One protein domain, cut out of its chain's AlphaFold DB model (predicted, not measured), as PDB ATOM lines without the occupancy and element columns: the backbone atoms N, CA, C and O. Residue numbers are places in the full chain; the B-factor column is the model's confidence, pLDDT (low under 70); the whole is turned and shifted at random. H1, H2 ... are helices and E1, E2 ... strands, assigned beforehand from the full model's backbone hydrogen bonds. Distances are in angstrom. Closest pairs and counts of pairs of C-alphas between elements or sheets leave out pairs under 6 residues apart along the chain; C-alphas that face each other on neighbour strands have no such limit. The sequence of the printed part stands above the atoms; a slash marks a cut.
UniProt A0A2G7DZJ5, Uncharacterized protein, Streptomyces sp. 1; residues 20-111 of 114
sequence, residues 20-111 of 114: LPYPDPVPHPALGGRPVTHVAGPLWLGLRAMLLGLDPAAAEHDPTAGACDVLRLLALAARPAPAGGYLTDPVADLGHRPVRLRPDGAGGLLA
ATOM      1  N   LEU A  20     125.145 128.661 133.666       93.12
ATOM      2  CA  LEU A  20     124.930 127.235 133.458       93.12
ATOM      3  C   LEU A  20     125.695 126.457 134.530       93.12
ATOM      4  O   LEU A  20     126.823 126.850 134.838       93.12
ATOM      5  N   PRO A  21     125.139 125.371 135.092       93.81
ATOM      6  CA  PRO A  21     125.909 124.488 135.956       93.81
ATOM      7  C   PRO A  21     127.088 123.919 135.166       93.81
ATOM      8  O   PRO A  21     126.926 123.481 134.024       93.81
ATOM      9  N   TYR A  22     128.275 123.955 135.762       92.44
ATOM     10  CA  TYR A  22     129.459 123.393 135.135       92.44
ATOM     11  C   TYR A  22     129.379 121.859 135.222       92.44
ATOM     12  O   TYR A  22     129.241 121.327 136.326       92.44
ATOM     13  N   PRO A  23     129.416 121.138 134.088       90.00
ATOM     14  CA  PRO A  23     129.119 119.708 134.075       90.00
ATOM     15  C   PRO A  23     130.218 118.847 134.708       90.00
ATOM     16  O   PRO A  23     129.981 117.672 134.975       90.00
ATOM     17  N   ASP A  24     131.389 119.424 134.989       89.19
ATOM     18  CA  ASP A  24     132.498 118.733 135.634       89.19
ATOM     19  C   ASP A  24     132.858 119.364 136.993       89.19
ATOM     20  O   ASP A  24     133.714 120.244 137.081       89.19
ATOM     21  N   PRO A  25     132.239 118.923 138.098       82.19
ATOM     22  CA  PRO A  25     132.453 119.533 139.406       82.19
ATOM     23  C   PRO A  25     133.783 119.121 140.057       82.19
ATOM     24  O   PRO A  25     133.970 119.373 141.249       82.19
ATOM     25  N   VAL A  26     134.699 118.451 139.343       90.69
ATOM     26  CA  VAL A  26     135.955 117.982 139.935       90.69
ATOM     27  C   VAL A  26     136.818 119.180 140.365       90.69
ATOM     28  O   VAL A  26     137.097 120.071 139.556       90.69
ATOM     29  N   PRO A  27     137.288 119.208 141.626       91.69
ATOM     30  CA  PRO A  27     138.230 120.208 142.112       91.69
ATOM     31  C   PRO A  27     139.474 120.353 141.234       91.69
ATOM     32  O   PRO A  27     140.130 119.363 140.908       91.69
ATOM     33  N   HIS A  28     139.853 121.591 140.911       87.56
ATOM     34  CA  HIS A  28     141.040 121.845 140.098       87.56
ATOM     35  C   HIS A  28     142.239 122.258 140.975       87.56
ATOM     36  O   HIS A  28     142.144 123.251 141.708       87.56
ATOM     37  N   PRO A  29     143.395 121.568 140.904       89.62
ATOM     38  CA  PRO A  29     144.539 121.853 141.774       89.62
ATOM     39  C   PRO A  29     145.101 123.266 141.569       89.62
ATOM     40  O   PRO A  29     145.409 123.940 142.548       89.62
ATOM     41  N   ALA A  30     145.135 123.773 140.328       90.31
ATOM     42  CA  ALA A  30     145.582 125.148 140.057       90.31
ATOM     43  C   ALA A  30     144.623 126.226 140.592       90.31
ATOM     44  O   ALA A  30     145.000 127.386 140.706       90.31
ATOM     45  N   LEU A  31     143.398 125.842 140.966       91.56
ATOM     46  CA  LEU A  31     142.409 126.735 141.569       91.56
ATOM     47  C   LEU A  31     142.362 126.588 143.097       91.56
ATOM     48  O   LEU A  31     141.370 126.960 143.731       91.56
ATOM     49  N   GLY A  32     143.426 126.050 143.704       90.75
ATOM     50  CA  GLY A  32     143.498 125.801 145.143       90.75
ATOM     51  C   GLY A  32     142.556 124.684 145.591       90.75
ATOM     52  O   GLY A  32     142.012 124.750 146.689       90.75
ATOM     53  N   GLY A  33     142.300 123.703 144.718       92.50
ATOM     54  CA  GLY A  33     141.368 122.606 144.991       92.50
ATOM     55  C   GLY A  33     139.901 123.037 144.999       92.50
ATOM     56  O   GLY A  33     139.065 122.361 145.592       92.50
ATOM     57  N   ARG A  34     139.566 124.164 144.366       93.44
ATOM     58  CA  ARG A  34     138.181 124.632 144.256       93.44
ATOM     59  C   ARG A  34     137.547 124.119 142.962       93.44
ATOM     60  O   ARG A  34     138.214 124.145 141.923       93.44
ATOM     61  N   PRO A  35     136.285 123.669 142.995       94.38
ATOM     62  CA  PRO A  35     135.557 123.319 141.784       94.38
ATOM     63  C   PRO A  35     135.031 124.577 141.085       94.38
ATOM     64  O   PRO A  35     134.694 125.572 141.736       94.38
ATOM     65  N   VAL A  36     134.913 124.522 139.760       94.94
ATOM     66  CA  VAL A  36     134.060 125.459 139.017       94.94
ATOM     67  C   VAL A  36     132.631 124.940 139.134       94.94
ATOM     68  O   VAL A  36     132.373 123.776 138.853       94.94
ATOM     69  N   THR A  37     131.710 125.770 139.613       94.81
ATOM     70  CA  THR A  37     130.318 125.364 139.861       94.81
ATOM     71  C   THR A  37     129.401 125.819 138.742       94.81
ATOM     72  O   THR A  37     128.465 125.105 138.390       94.81
ATOM     73  N   HIS A  38     129.683 126.985 138.156       95.62
ATOM     74  CA  HIS A  38     128.902 127.531 137.057       95.62
ATOM     75  C   HIS A  38     129.778 128.246 136.038       95.62
ATOM     76  O   HIS A  38     130.831 128.797 136.363       95.62
ATOM     77  N   VAL A  39     129.283 128.297 134.809       95.75
ATOM     78  CA  VAL A  39     129.889 129.006 133.687       95.75
ATOM     79  C   VAL A  39     128.846 129.901 133.029       95.75
ATOM     80  O   VAL A  39     127.699 129.503 132.830       95.75
ATOM     81  N   ALA A  40     129.216 131.134 132.704       95.44
ATOM     82  CA  ALA A  40     128.344 132.031 131.963       95.44
ATOM     83  C   ALA A  40     128.081 131.457 130.561       95.44
ATOM     84  O   ALA A  40     129.016 131.052 129.869       95.44
ATOM     85  N   GLY A  41     126.821 131.461 130.114       94.12
ATOM     86  CA  GLY A  41     126.432 130.919 128.805       94.12
ATOM     87  C   GLY A  41     127.285 131.408 127.621       94.12
ATOM     88  O   GLY A  41     127.732 130.575 126.834       94.12
ATOM     89  N   PRO A  42     127.585 132.718 127.495       93.25
ATOM     90  CA  PRO A  42     128.463 133.217 126.434       93.25
ATOM     91  C   PRO A  42     129.883 132.643 126.490       93.25
ATOM     92  O   PRO A  42     130.420 132.254 125.456       93.25
ATOM     93  N   LEU A  43     130.466 132.524 127.690       95.06
ATOM     94  CA  LEU A  43     131.774 131.891 127.858       95.06
ATOM     95  C   LEU A  43     131.711 130.417 127.448       95.06
ATOM     96  O   LEU A  43     132.585 129.949 126.730       95.06
ATOM     97  N   TRP A  44     130.655 129.698 127.836       95.50
ATOM     98  CA  TRP A  44     130.469 128.300 127.447       95.50
ATOM     99  C   TRP A  44     130.429 128.108 125.925       95.50
ATOM    100  O   TRP A  44     131.061 127.197 125.390       95.50
ATOM    101  N   LEU A  45     129.741 129.000 125.207       93.50
ATOM    102  CA  LEU A  45     129.737 129.002 123.742       93.50
ATOM    103  C   LEU A  45     131.129 129.293 123.166       93.50
ATOM    104  O   LEU A  45     131.547 128.610 122.232       93.50
ATOM    105  N   GLY A  46     131.859 130.252 123.742       94.69
ATOM    106  CA  GLY A  46     133.237 130.558 123.350       94.69
ATOM    107  C   GLY A  46     134.185 129.371 123.535       94.69
ATOM    108  O   GLY A  46     134.952 129.058 122.632       94.69
ATOM    109  N   LEU A  47     134.081 128.648 124.653       95.25
ATOM    110  CA  LEU A  47     134.886 127.447 124.915       95.25
ATOM    111  C   LEU A  47     134.619 126.342 123.885       95.25
ATOM    112  O   LEU A  47     135.557 125.705 123.414       95.25
ATOM    113  N   ARG A  48     133.357 126.146 123.485       95.12
ATOM    114  CA  ARG A  48     133.001 125.188 122.423       95.12
ATOM    115  C   ARG A  48     133.534 125.611 121.054       95.12
ATOM    116  O   ARG A  48     133.977 124.760 120.291       95.12
ATOM    117  N   ALA A  49     133.497 126.906 120.742       93.62
ATOM    118  CA  ALA A  49     134.073 127.429 119.505       93.62
ATOM    119  C   ALA A  49     135.603 127.271 119.483       93.62
ATOM    120  O   ALA A  49     136.164 126.861 118.470       93.62
ATOM    121  N   MET A  50     136.263 127.526 120.614       94.62
ATOM    122  CA  MET A  50     137.699 127.311 120.775       94.62
ATOM    123  C   MET A  50     138.062 125.828 120.633       94.62
ATOM    124  O   MET A  50     138.996 125.507 119.905       94.62
ATOM    125  N   LEU A  51     137.293 124.918 121.246       96.00
ATOM    126  CA  LEU A  51     137.463 123.473 121.058       96.00
ATOM    127  C   LEU A  51     137.391 123.094 119.576       96.00
ATOM    128  O   LEU A  51     138.263 122.382 119.102       96.00
ATOM    129  N   LEU A  52     136.400 123.603 118.838       93.69
ATOM    130  CA  LEU A  52     136.261 123.325 117.406       93.69
ATOM    131  C   LEU A  52     137.488 123.779 116.596       93.69
ATOM    132  O   LEU A  52     137.840 123.128 115.619       93.69
ATOM    133  N   GLY A  53     138.133 124.880 116.990       92.31
ATOM    134  CA  GLY A  53     139.365 125.355 116.354       92.31
ATOM    135  C   GLY A  53     140.612 124.545 116.723       92.31
ATOM    136  O   GLY A  53     141.510 124.406 115.895       92.31
ATOM    137  N   LEU A  54     140.673 124.012 117.947       91.44
ATOM    138  CA  LEU A  54     141.819 123.251 118.460       91.44
ATOM    139  C   LEU A  54     141.779 121.771 118.065       91.44
ATOM    140  O   LEU A  54     142.793 121.221 117.640       91.44
ATOM    141  N   ASP A  55     140.621 121.135 118.229       94.50
ATOM    142  CA  ASP A  55     140.392 119.715 117.972       94.50
ATOM    143  C   ASP A  55     138.947 119.485 117.477       94.50
ATOM    144  O   ASP A  55     138.026 119.231 118.267       94.50
ATOM    145  N   PRO A  56     138.725 119.567 116.151       93.19
ATOM    146  CA  PRO A  56     137.414 119.326 115.558       93.19
ATOM    147  C   PRO A  56     136.872 117.921 115.840       93.19
ATOM    148  O   PRO A  56     135.668 117.754 116.021       93.19
ATOM    149  N   ALA A  57     137.746 116.912 115.910       94.25
ATOM    150  CA  ALA A  57     137.335 115.529 116.136       94.25
ATOM    151  C   ALA A  57     136.812 115.338 117.568       94.25
ATOM    152  O   ALA A  57     135.772 114.703 117.769       94.25
ATOM    153  N   ALA A  58     137.476 115.941 118.559       90.81
ATOM    154  CA  ALA A  58     136.968 115.975 119.928       90.81
ATOM    155  C   ALA A  58     135.639 116.743 120.025       90.81
ATOM    156  O   ALA A  58     134.725 116.297 120.722       90.81
ATOM    157  N   ALA A  59     135.502 117.855 119.291       92.50
ATOM    158  CA  ALA A  59     134.265 118.637 119.250       92.50
ATOM    159  C   ALA A  59     133.069 117.853 118.679       92.50
ATOM    160  O   ALA A  59     131.939 118.056 119.127       92.50
ATOM    161  N   GLU A  60     133.303 116.971 117.704       94.75
ATOM    162  CA  GLU A  60     132.274 116.087 117.142       94.75
ATOM    163  C   GLU A  60     131.915 114.932 118.082       94.75
ATOM    164  O   GLU A  60     130.744 114.563 118.180       94.75
ATOM    165  N   HIS A  61     132.907 114.366 118.778       94.75
ATOM    166  CA  HIS A  61     132.700 113.217 119.654       94.75
ATOM    167  C   HIS A  61     131.984 113.586 120.959       94.75
ATOM    168  O   HIS A  61     130.947 113.003 121.279       94.75
ATOM    169  N   ASP A  62     132.525 114.553 121.706       95.50
ATOM    170  CA  ASP A  62     131.914 115.075 122.930       95.50
ATOM    171  C   ASP A  62     132.272 116.561 123.129       95.50
ATOM    172  O   ASP A  62     133.270 116.906 123.776       95.50
ATOM    173  N   PRO A  63     131.433 117.482 122.623       90.25
ATOM    174  CA  PRO A  63     131.695 118.910 122.737       90.25
ATOM    175  C   PRO A  63     131.607 119.428 124.177       90.25
ATOM    176  O   PRO A  63     132.092 120.526 124.453       90.25
ATOM    177  N   THR A  64     130.953 118.695 125.083       93.88
ATOM    178  CA  THR A  64     130.801 119.104 126.485       93.88
ATOM    179  C   THR A  64     132.066 118.766 127.256       93.88
ATOM    180  O   THR A  64     132.630 119.651 127.899       93.88
ATOM    181  N   ALA A  65     132.535 117.520 127.149       93.44
ATOM    182  CA  ALA A  65     133.781 117.093 127.777       93.44
ATOM    183  C   ALA A  65     134.969 117.916 127.259       93.44
ATOM    184  O   ALA A  65     135.726 118.468 128.057       93.44
ATOM    185  N   GLY A  66     135.062 118.120 125.940       93.56
ATOM    186  CA  GLY A  66     136.129 118.937 125.365       93.56
ATOM    187  C   GLY A  66     136.095 120.398 125.836       93.56
ATOM    188  O   GLY A  66     137.137 120.963 126.156       93.56
ATOM    189  N   ALA A  67     134.917 121.022 125.959       94.38
ATOM    190  CA  ALA A  67     134.815 122.394 126.471       94.38
ATOM    191  C   ALA A  67     135.213 122.502 127.957       94.38
ATOM    192  O   ALA A  67     135.822 123.499 128.356       94.38
ATOM    193  N   CYS A  68     134.916 121.479 128.767       94.75
ATOM    194  CA  CYS A  68     135.430 121.379 130.134       94.75
ATOM    195  C   CYS A  68     136.959 121.308 130.157       94.75
ATOM    196  O   CYS A  68     137.600 122.013 130.941       94.75
ATOM    197  N   ASP A  69     137.556 120.502 129.280       94.06
ATOM    198  CA  ASP A  69     139.010 120.374 129.203       94.06
ATOM    199  C   ASP A  69     139.676 121.677 128.755       94.06
ATOM    200  O   ASP A  69     140.670 122.089 129.357       94.06
ATOM    201  N   VAL A  70     139.084 122.411 127.805       95.06
ATOM    202  CA  VAL A  70     139.559 123.762 127.456       95.06
ATOM    203  C   VAL A  70     139.526 124.684 128.680       95.06
ATOM    204  O   VAL A  70     140.517 125.359 128.960       95.06
ATOM    205  N   LEU A  71     138.437 124.701 129.458       95.00
ATOM    206  CA  LEU A  71     138.372 125.537 130.662       95.00
ATOM    207  C   LEU A  71     139.410 125.125 131.716       95.00
ATOM    208  O   LEU A  71     139.985 125.993 132.373       95.00
ATOM    209  N   ARG A  72     139.691 123.827 131.866       93.12
ATOM    210  CA  ARG A  72     140.761 123.331 132.748       93.12
ATOM    211  C   ARG A  72     142.139 123.790 132.295       93.12
ATOM    212  O   ARG A  72     142.928 124.252 133.117       93.12
ATOM    213  N   LEU A  73     142.420 123.718 130.997       93.06
ATOM    214  CA  LEU A  73     143.673 124.215 130.433       93.06
ATOM    215  C   LEU A  73     143.829 125.720 130.676       93.06
ATOM    216  O   LEU A  73     144.887 126.172 131.111       93.06
ATOM    217  N   LEU A  74     142.756 126.490 130.493       94.31
ATOM    218  CA  LEU A  74     142.740 127.913 130.834       94.31
ATOM    219  C   LEU A  74     142.959 128.147 132.336       94.31
ATOM    220  O   LEU A  74     143.717 129.039 132.716       94.31
ATOM    221  N   ALA A  75     142.362 127.322 133.199       93.06
ATOM    222  CA  ALA A  75     142.547 127.389 134.646       93.06
ATOM    223  C   ALA A  75     143.993 127.096 135.085       93.06
ATOM    224  O   ALA A  75     144.442 127.671 136.075       93.06
ATOM    225  N   LEU A  76     144.739 126.254 134.359       93.56
ATOM    226  CA  LEU A  76     146.173 126.029 134.609       93.56
ATOM    227  C   LEU A  76     147.018 127.283 134.347       93.56
ATOM    228  O   LEU A  76     148.030 127.483 135.015       93.56
ATOM    229  N   ALA A  77     146.604 128.126 133.398       92.75
ATOM    230  CA  ALA A  77     147.276 129.383 133.073       92.75
ATOM    231  C   ALA A  77     146.761 130.582 133.895       92.75
ATOM    232  O   ALA A  77     147.282 131.694 133.774       92.75
ATOM    233  N   ALA A  78     145.726 130.388 134.716       94.00
ATOM    234  CA  ALA A  78     145.102 131.464 135.468       94.00
ATOM    235  C   ALA A  78     145.976 131.914 136.648       94.00
ATOM    236  O   ALA A  78     146.589 131.114 137.356       94.00
ATOM    237  N   ARG A  79     145.996 133.223 136.894       94.69
ATOM    238  CA  ARG A  79     146.725 133.850 138.000       94.69
ATOM    239  C   ARG A  79     145.752 134.368 139.058       94.69
ATOM    240  O   ARG A  79     144.646 134.778 138.698       94.69
ATOM    241  N   PRO A  80     146.124 134.382 140.350       93.94
ATOM    242  CA  PRO A  80     145.283 134.965 141.391       93.94
ATOM    243  C   PRO A  80     144.927 136.424 141.083       93.94
ATOM    244  O   PRO A  80     145.797 137.221 140.726       93.94
ATOM    245  N   ALA A  81     143.653 136.783 141.237       91.38
ATOM    246  CA  ALA A  81     143.184 138.151 141.021       91.38
ATOM    247  C   ALA A  81     143.189 138.960 142.338       91.38
ATOM    248  O   ALA A  81     142.851 138.404 143.386       91.38
ATOM    249  N   PRO A  82     143.476 140.282 142.318       83.56
ATOM    250  CA  PRO A  82     143.511 141.116 143.529       83.56
ATOM    251  C   PRO A  82     142.193 141.147 144.318       83.56
ATOM    252  O   PRO A  82     142.199 141.247 145.538       83.56
ATOM    253  N   ALA A  83     141.056 141.024 143.627       82.12
ATOM    254  CA  ALA A  83     139.721 140.968 144.230       82.12
ATOM    255  C   ALA A  83     139.314 139.549 144.689       82.12
ATOM    256  O   ALA A  83     138.141 139.304 144.973       82.12
ATOM    257  N   GLY A  84     140.261 138.606 144.717       88.62
ATOM    258  CA  GLY A  84     140.017 137.187 144.939       88.62
ATOM    259  C   GLY A  84     139.612 136.438 143.664       88.62
ATOM    260  O   GLY A  84     139.144 137.021 142.685       88.62
ATOM    261  N   GLY A  85     139.792 135.115 143.693       93.44
ATOM    262  CA  GLY A  85     139.589 134.258 142.524       93.44
ATOM    263  C   GLY A  85     140.793 134.259 141.582       93.44
ATOM    264  O   GLY A  85     141.923 134.472 142.025       93.44
ATOM    265  N   TYR A  86     140.548 134.017 140.296       95.81
ATOM    266  CA  TYR A  86     141.592 133.859 139.284       95.81
ATOM    267  C   TYR A  86     141.226 134.555 137.973       95.81
ATOM    268  O   TYR A  86     140.048 134.773 137.677       95.81
ATOM    269  N   LEU A  87     142.241 134.902 137.189       96.00
ATOM    270  CA  LEU A  87     142.099 135.535 135.885       96.00
ATOM    271  C   LEU A  87     143.150 134.973 134.925       96.00
ATOM    272  O   LEU A  87     144.322 134.863 135.290       96.00
ATOM    273  N   THR A  88     142.744 134.622 133.711       94.81
ATOM    274  CA  THR A  88     143.685 134.259 132.642       94.81
ATOM    275  C   THR A  88     144.236 135.503 131.952       94.81
ATOM    276  O   THR A  88     143.716 136.606 132.117       94.81
ATOM    277  N   ASP A  89     145.250 135.324 131.110       94.12
ATOM    278  CA  ASP A  89     145.546 136.316 130.081       94.12
ATOM    279  C   ASP A  89     144.415 136.390 129.035       94.12
ATOM    280  O   ASP A  89     143.612 135.453 128.926       94.12
ATOM    281  N   PRO A  90     144.311 137.497 128.277       92.50
ATOM    282  CA  PRO A  90     143.399 137.602 127.144       92.50
ATOM    283  C   PRO A  90     143.604 136.477 126.125       92.50
ATOM    284  O   PRO A  90     144.713 136.277 125.632       92.50
ATOM    285  N   VAL A  91     142.525 135.783 125.762       90.56
ATOM    286  CA  VAL A  91     142.562 134.685 124.784       90.56
ATOM    287  C   VAL A  91     141.969 135.172 123.466       90.56
ATOM    288  O   VAL A  91     140.837 135.655 123.444       90.56
ATOM    289  N   ALA A  92     142.725 135.066 122.371       88.50
ATOM    290  CA  ALA A  92     142.294 135.535 121.050       88.50
ATOM    291  C   ALA A  92     140.990 134.854 120.601       88.50
ATOM    292  O   ALA A  92     140.040 135.542 120.228       88.50
ATOM    293  N   ASP A  93     140.902 133.532 120.768       88.81
ATOM    294  CA  ASP A  93     139.723 132.725 120.414       88.81
ATOM    295  C   ASP A  93     138.475 133.059 121.246       88.81
ATOM    296  O   ASP A  93     137.352 132.768 120.843       88.81
ATOM    297  N   LEU A  94     138.658 133.728 122.389       88.56
ATOM    298  CA  LEU A  94     137.578 134.240 123.232       88.56
ATOM    299  C   LEU A  94     137.395 135.761 123.083       88.56
ATOM    300  O   LEU A  94     136.903 136.431 123.995       88.56
ATOM    301  N   GLY A  95     137.809 136.322 121.942       90.56
ATOM    302  CA  GLY A  95     137.635 137.734 121.601       90.56
ATOM    303  C   GLY A  95     138.607 138.674 122.314       90.56
ATOM    304  O   GLY A  95     138.228 139.796 122.647       90.56
ATOM    305  N   HIS A  96     139.836 138.220 122.585       91.12
ATOM    306  CA  HIS A  96     140.851 138.950 123.361       91.12
ATOM    307  C   HIS A  96     140.365 139.368 124.752       91.12
ATOM    308  O   HIS A  96     140.752 140.411 125.283       91.12
ATOM    309  N   ARG A  97     139.517 138.543 125.365       91.56
ATOM    310  CA  ARG A  97     139.047 138.748 126.733       91.56
ATOM    311  C   ARG A  97     139.596 137.650 127.635       91.56
ATOM    312  O   ARG A  97     139.646 136.493 127.212       91.56
ATOM    313  N   PRO A  98     140.015 137.987 128.860       93.62
ATOM    314  CA  PRO A  98     140.408 136.979 129.827       93.62
ATOM    315  C   PRO A  98     139.180 136.208 130.323       93.62
ATOM    316  O   PRO A  98     138.057 136.719 130.306       93.62
ATOM    317  N   VAL A  99     139.408 134.997 130.821       95.62
ATOM    318  CA  VAL A  99     138.429 134.257 131.615       95.62
ATOM    319  C   VAL A  99     138.649 134.595 133.079       95.62
ATOM    320  O   VAL A  99     139.767 134.507 133.594       95.62
ATOM    321  N   ARG A 100     137.572 134.981 133.758       95.81
ATOM    322  CA  ARG A 100     137.567 135.311 135.178       95.81
ATOM    323  C   ARG A 100     136.858 134.208 135.957       95.81
ATOM    324  O   ARG A 100     135.747 133.809 135.630       95.81
ATOM    325  N   LEU A 101     137.508 133.740 137.019       95.44
ATOM    326  CA  LEU A 101     136.998 132.736 137.950       95.44
ATOM    327  C   LEU A 101     136.757 133.404 139.303       95.44
ATOM    328  O   LEU A 101     137.703 133.701 140.034       95.44
ATOM    329  N   ARG A 102     135.495 133.679 139.636       95.12
ATOM    330  CA  ARG A 102     135.103 134.430 140.838       95.12
ATOM    331  C   ARG A 102     134.612 133.496 141.940       95.12
ATOM    332  O   ARG A 102     133.906 132.544 141.632       95.12
ATOM    333  N   PRO A 103     134.914 133.763 143.220       94.75
ATOM    334  CA  PRO A 103     134.283 133.038 144.318       94.75
ATOM    335  C   PRO A 103     132.752 133.146 144.280       94.75
ATOM    336  O   PRO A 103     132.232 134.249 144.131       94.75
ATOM    337  N   ASP A 104     132.049 132.027 144.466       92.38
ATOM    338  CA  ASP A 104     130.576 131.987 144.556       92.38
ATOM    339  C   ASP A 104     130.030 132.150 145.990       92.38
ATOM    340  O   ASP A 104     128.823 132.189 146.197       92.38
ATOM    341  N   GLY A 105     130.912 132.236 146.992       87.06
ATOM    342  CA  GLY A 105     130.555 132.295 148.416       87.06
ATOM    343  C   GLY A 105     130.244 130.935 149.060       87.06
ATOM    344  O   GLY A 105     130.279 130.837 150.283       87.06
ATOM    345  N   ALA A 106     130.034 129.880 148.268       90.31
ATOM    346  CA  ALA A 106     129.794 128.501 148.711       90.31
ATOM    347  C   ALA A 106     131.060 127.618 148.654       90.31
ATOM    348  O   ALA A 106     131.004 126.416 148.902       90.31
ATOM    349  N   GLY A 107     132.211 128.211 148.325       88.94
ATOM    350  CA  GLY A 107     133.504 127.528 148.199       88.94
ATOM    351  C   GLY A 107     133.880 127.163 146.758       88.94
ATOM    352  O   GLY A 107     135.043 126.845 146.497       88.94
ATOM    353  N   GLY A 108     132.957 127.305 145.807       93.19
ATOM    354  CA  GLY A 108     133.171 127.075 144.381       93.19
ATOM    355  C   GLY A 108     133.554 128.334 143.606       93.19
ATOM    356  O   GLY A 108     133.803 129.402 144.183       93.19
ATOM    357  N   LEU A 109     133.657 128.196 142.286       95.94
ATOM    358  CA  LEU A 109     134.019 129.271 141.367       95.94
ATOM    359  C   LEU A 109     132.987 129.435 140.246       95.94
ATOM    360  O   LEU A 109     132.556 128.464 139.631       95.94
ATOM    361  N   LEU A 110     132.655 130.687 139.953       95.38
ATOM    362  CA  LEU A 110     131.874 131.110 138.797       95.38
ATOM    363  C   LEU A 110     132.828 131.531 137.676       95.38
ATOM    364  O   LEU A 110     133.687 132.382 137.908       95.38
ATOM    365  N   ALA A 111     132.672 130.969 136.480       95.81
ATOM    366  CA  ALA A 111     133.476 131.303 135.306       95.81
ATOM    367  C   ALA A 111     132.735 132.253 134.351       95.81
ATOM    368  O   ALA A 111     131.682 131.902 133.821       95.81
TER     369      ALA A 111
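What this domain is: This is residues 20 to 111 of the 114 residues of an uncharacterized protein of Streptomyces sp. 1 (UniProt A0A2G7DZJ5). Two helices, H1 and H3, cross at about a right angle, with a small sheet of three short strands at one end of the domain and the short helix H2 at the other. A long loop, residues 77 to 99, runs past the sheet's E2 edge, and a short pairing of its residues 86 to 87 ties it to E2. The printed part has 92 residues, with three named helices and three named strands in the order E1, H1, H2, H3, E2, E3; the class is mixed, helices and strands. The sheet runs E1, E3, E2 and is mixed. The whole is compact, with a radius of gyration of the C-alphas of 12.4 A and spans of 36 by 25 by 21 A.

Where its parts are: Residues 20 to 35 hold no named element. E1 is residues 36 to 40, 11.2 A long, and begins at C-alpha 36 (134.060, 125.459, 139.017). H1 is residues 41 to 54, 20.1 A long. H2 is residues 56 to 61, 8.7 A long. H3 is residues 63 to 76, 20.0 A long, and ends at C-alpha 76 (146.173, 126.029, 134.609). E2 is residues 100 to 103, 10.0 A long. E3 is residues 109 to 111, 6.4 A long, and ends at C-alpha 111 (133.476, 131.303, 135.306).

How they stand to each other: E1 and E3 are parallel neighbours at 26 degrees, with N 37 and O 109 2.8 A apart, within hydrogen-bond range. E3 and E2 form a hairpin, antiparallel at 153 degrees, with N 102 and O 110 at 2.8 A, within hydrogen-bond range. Residues 20 to 21 pair antiparallel with residues 38 to 39 of E1. H1 only grazes the sheet, with its residues 41 to 45, and H3 only grazes it with residues 68 to 75. H1 and H3 touch and are about perpendicular at 87 degrees; their closest C-alphas are those of Arg 48 and Ala 67, 5.2 A apart. H1, with residues 48 to 52 alone, touches H2 at a steep tilt of 64 degrees, opposite ways; the closest C-alphas are those of Leu 52 and Ala 59, 5.4 A apart. H2 and H3 are close but not clearly touching, the closest C-alphas being those of Ala 58 and Gly 66, 6.2 A apart. H2 is not on the sheet. In H1, H2 and H3 every O i to N i+4 pair is within hydrogen-bond range.

The domain as a whole: The two C-alphas farthest apart, those of His 61 and Pro 82, are 38.3 A apart. The printed part has no cut. The link from H3 to E2, 23 residues, is long; the other links are tight. The mean pLDDT of the printed part is 92.8, and no printed residue is under 70.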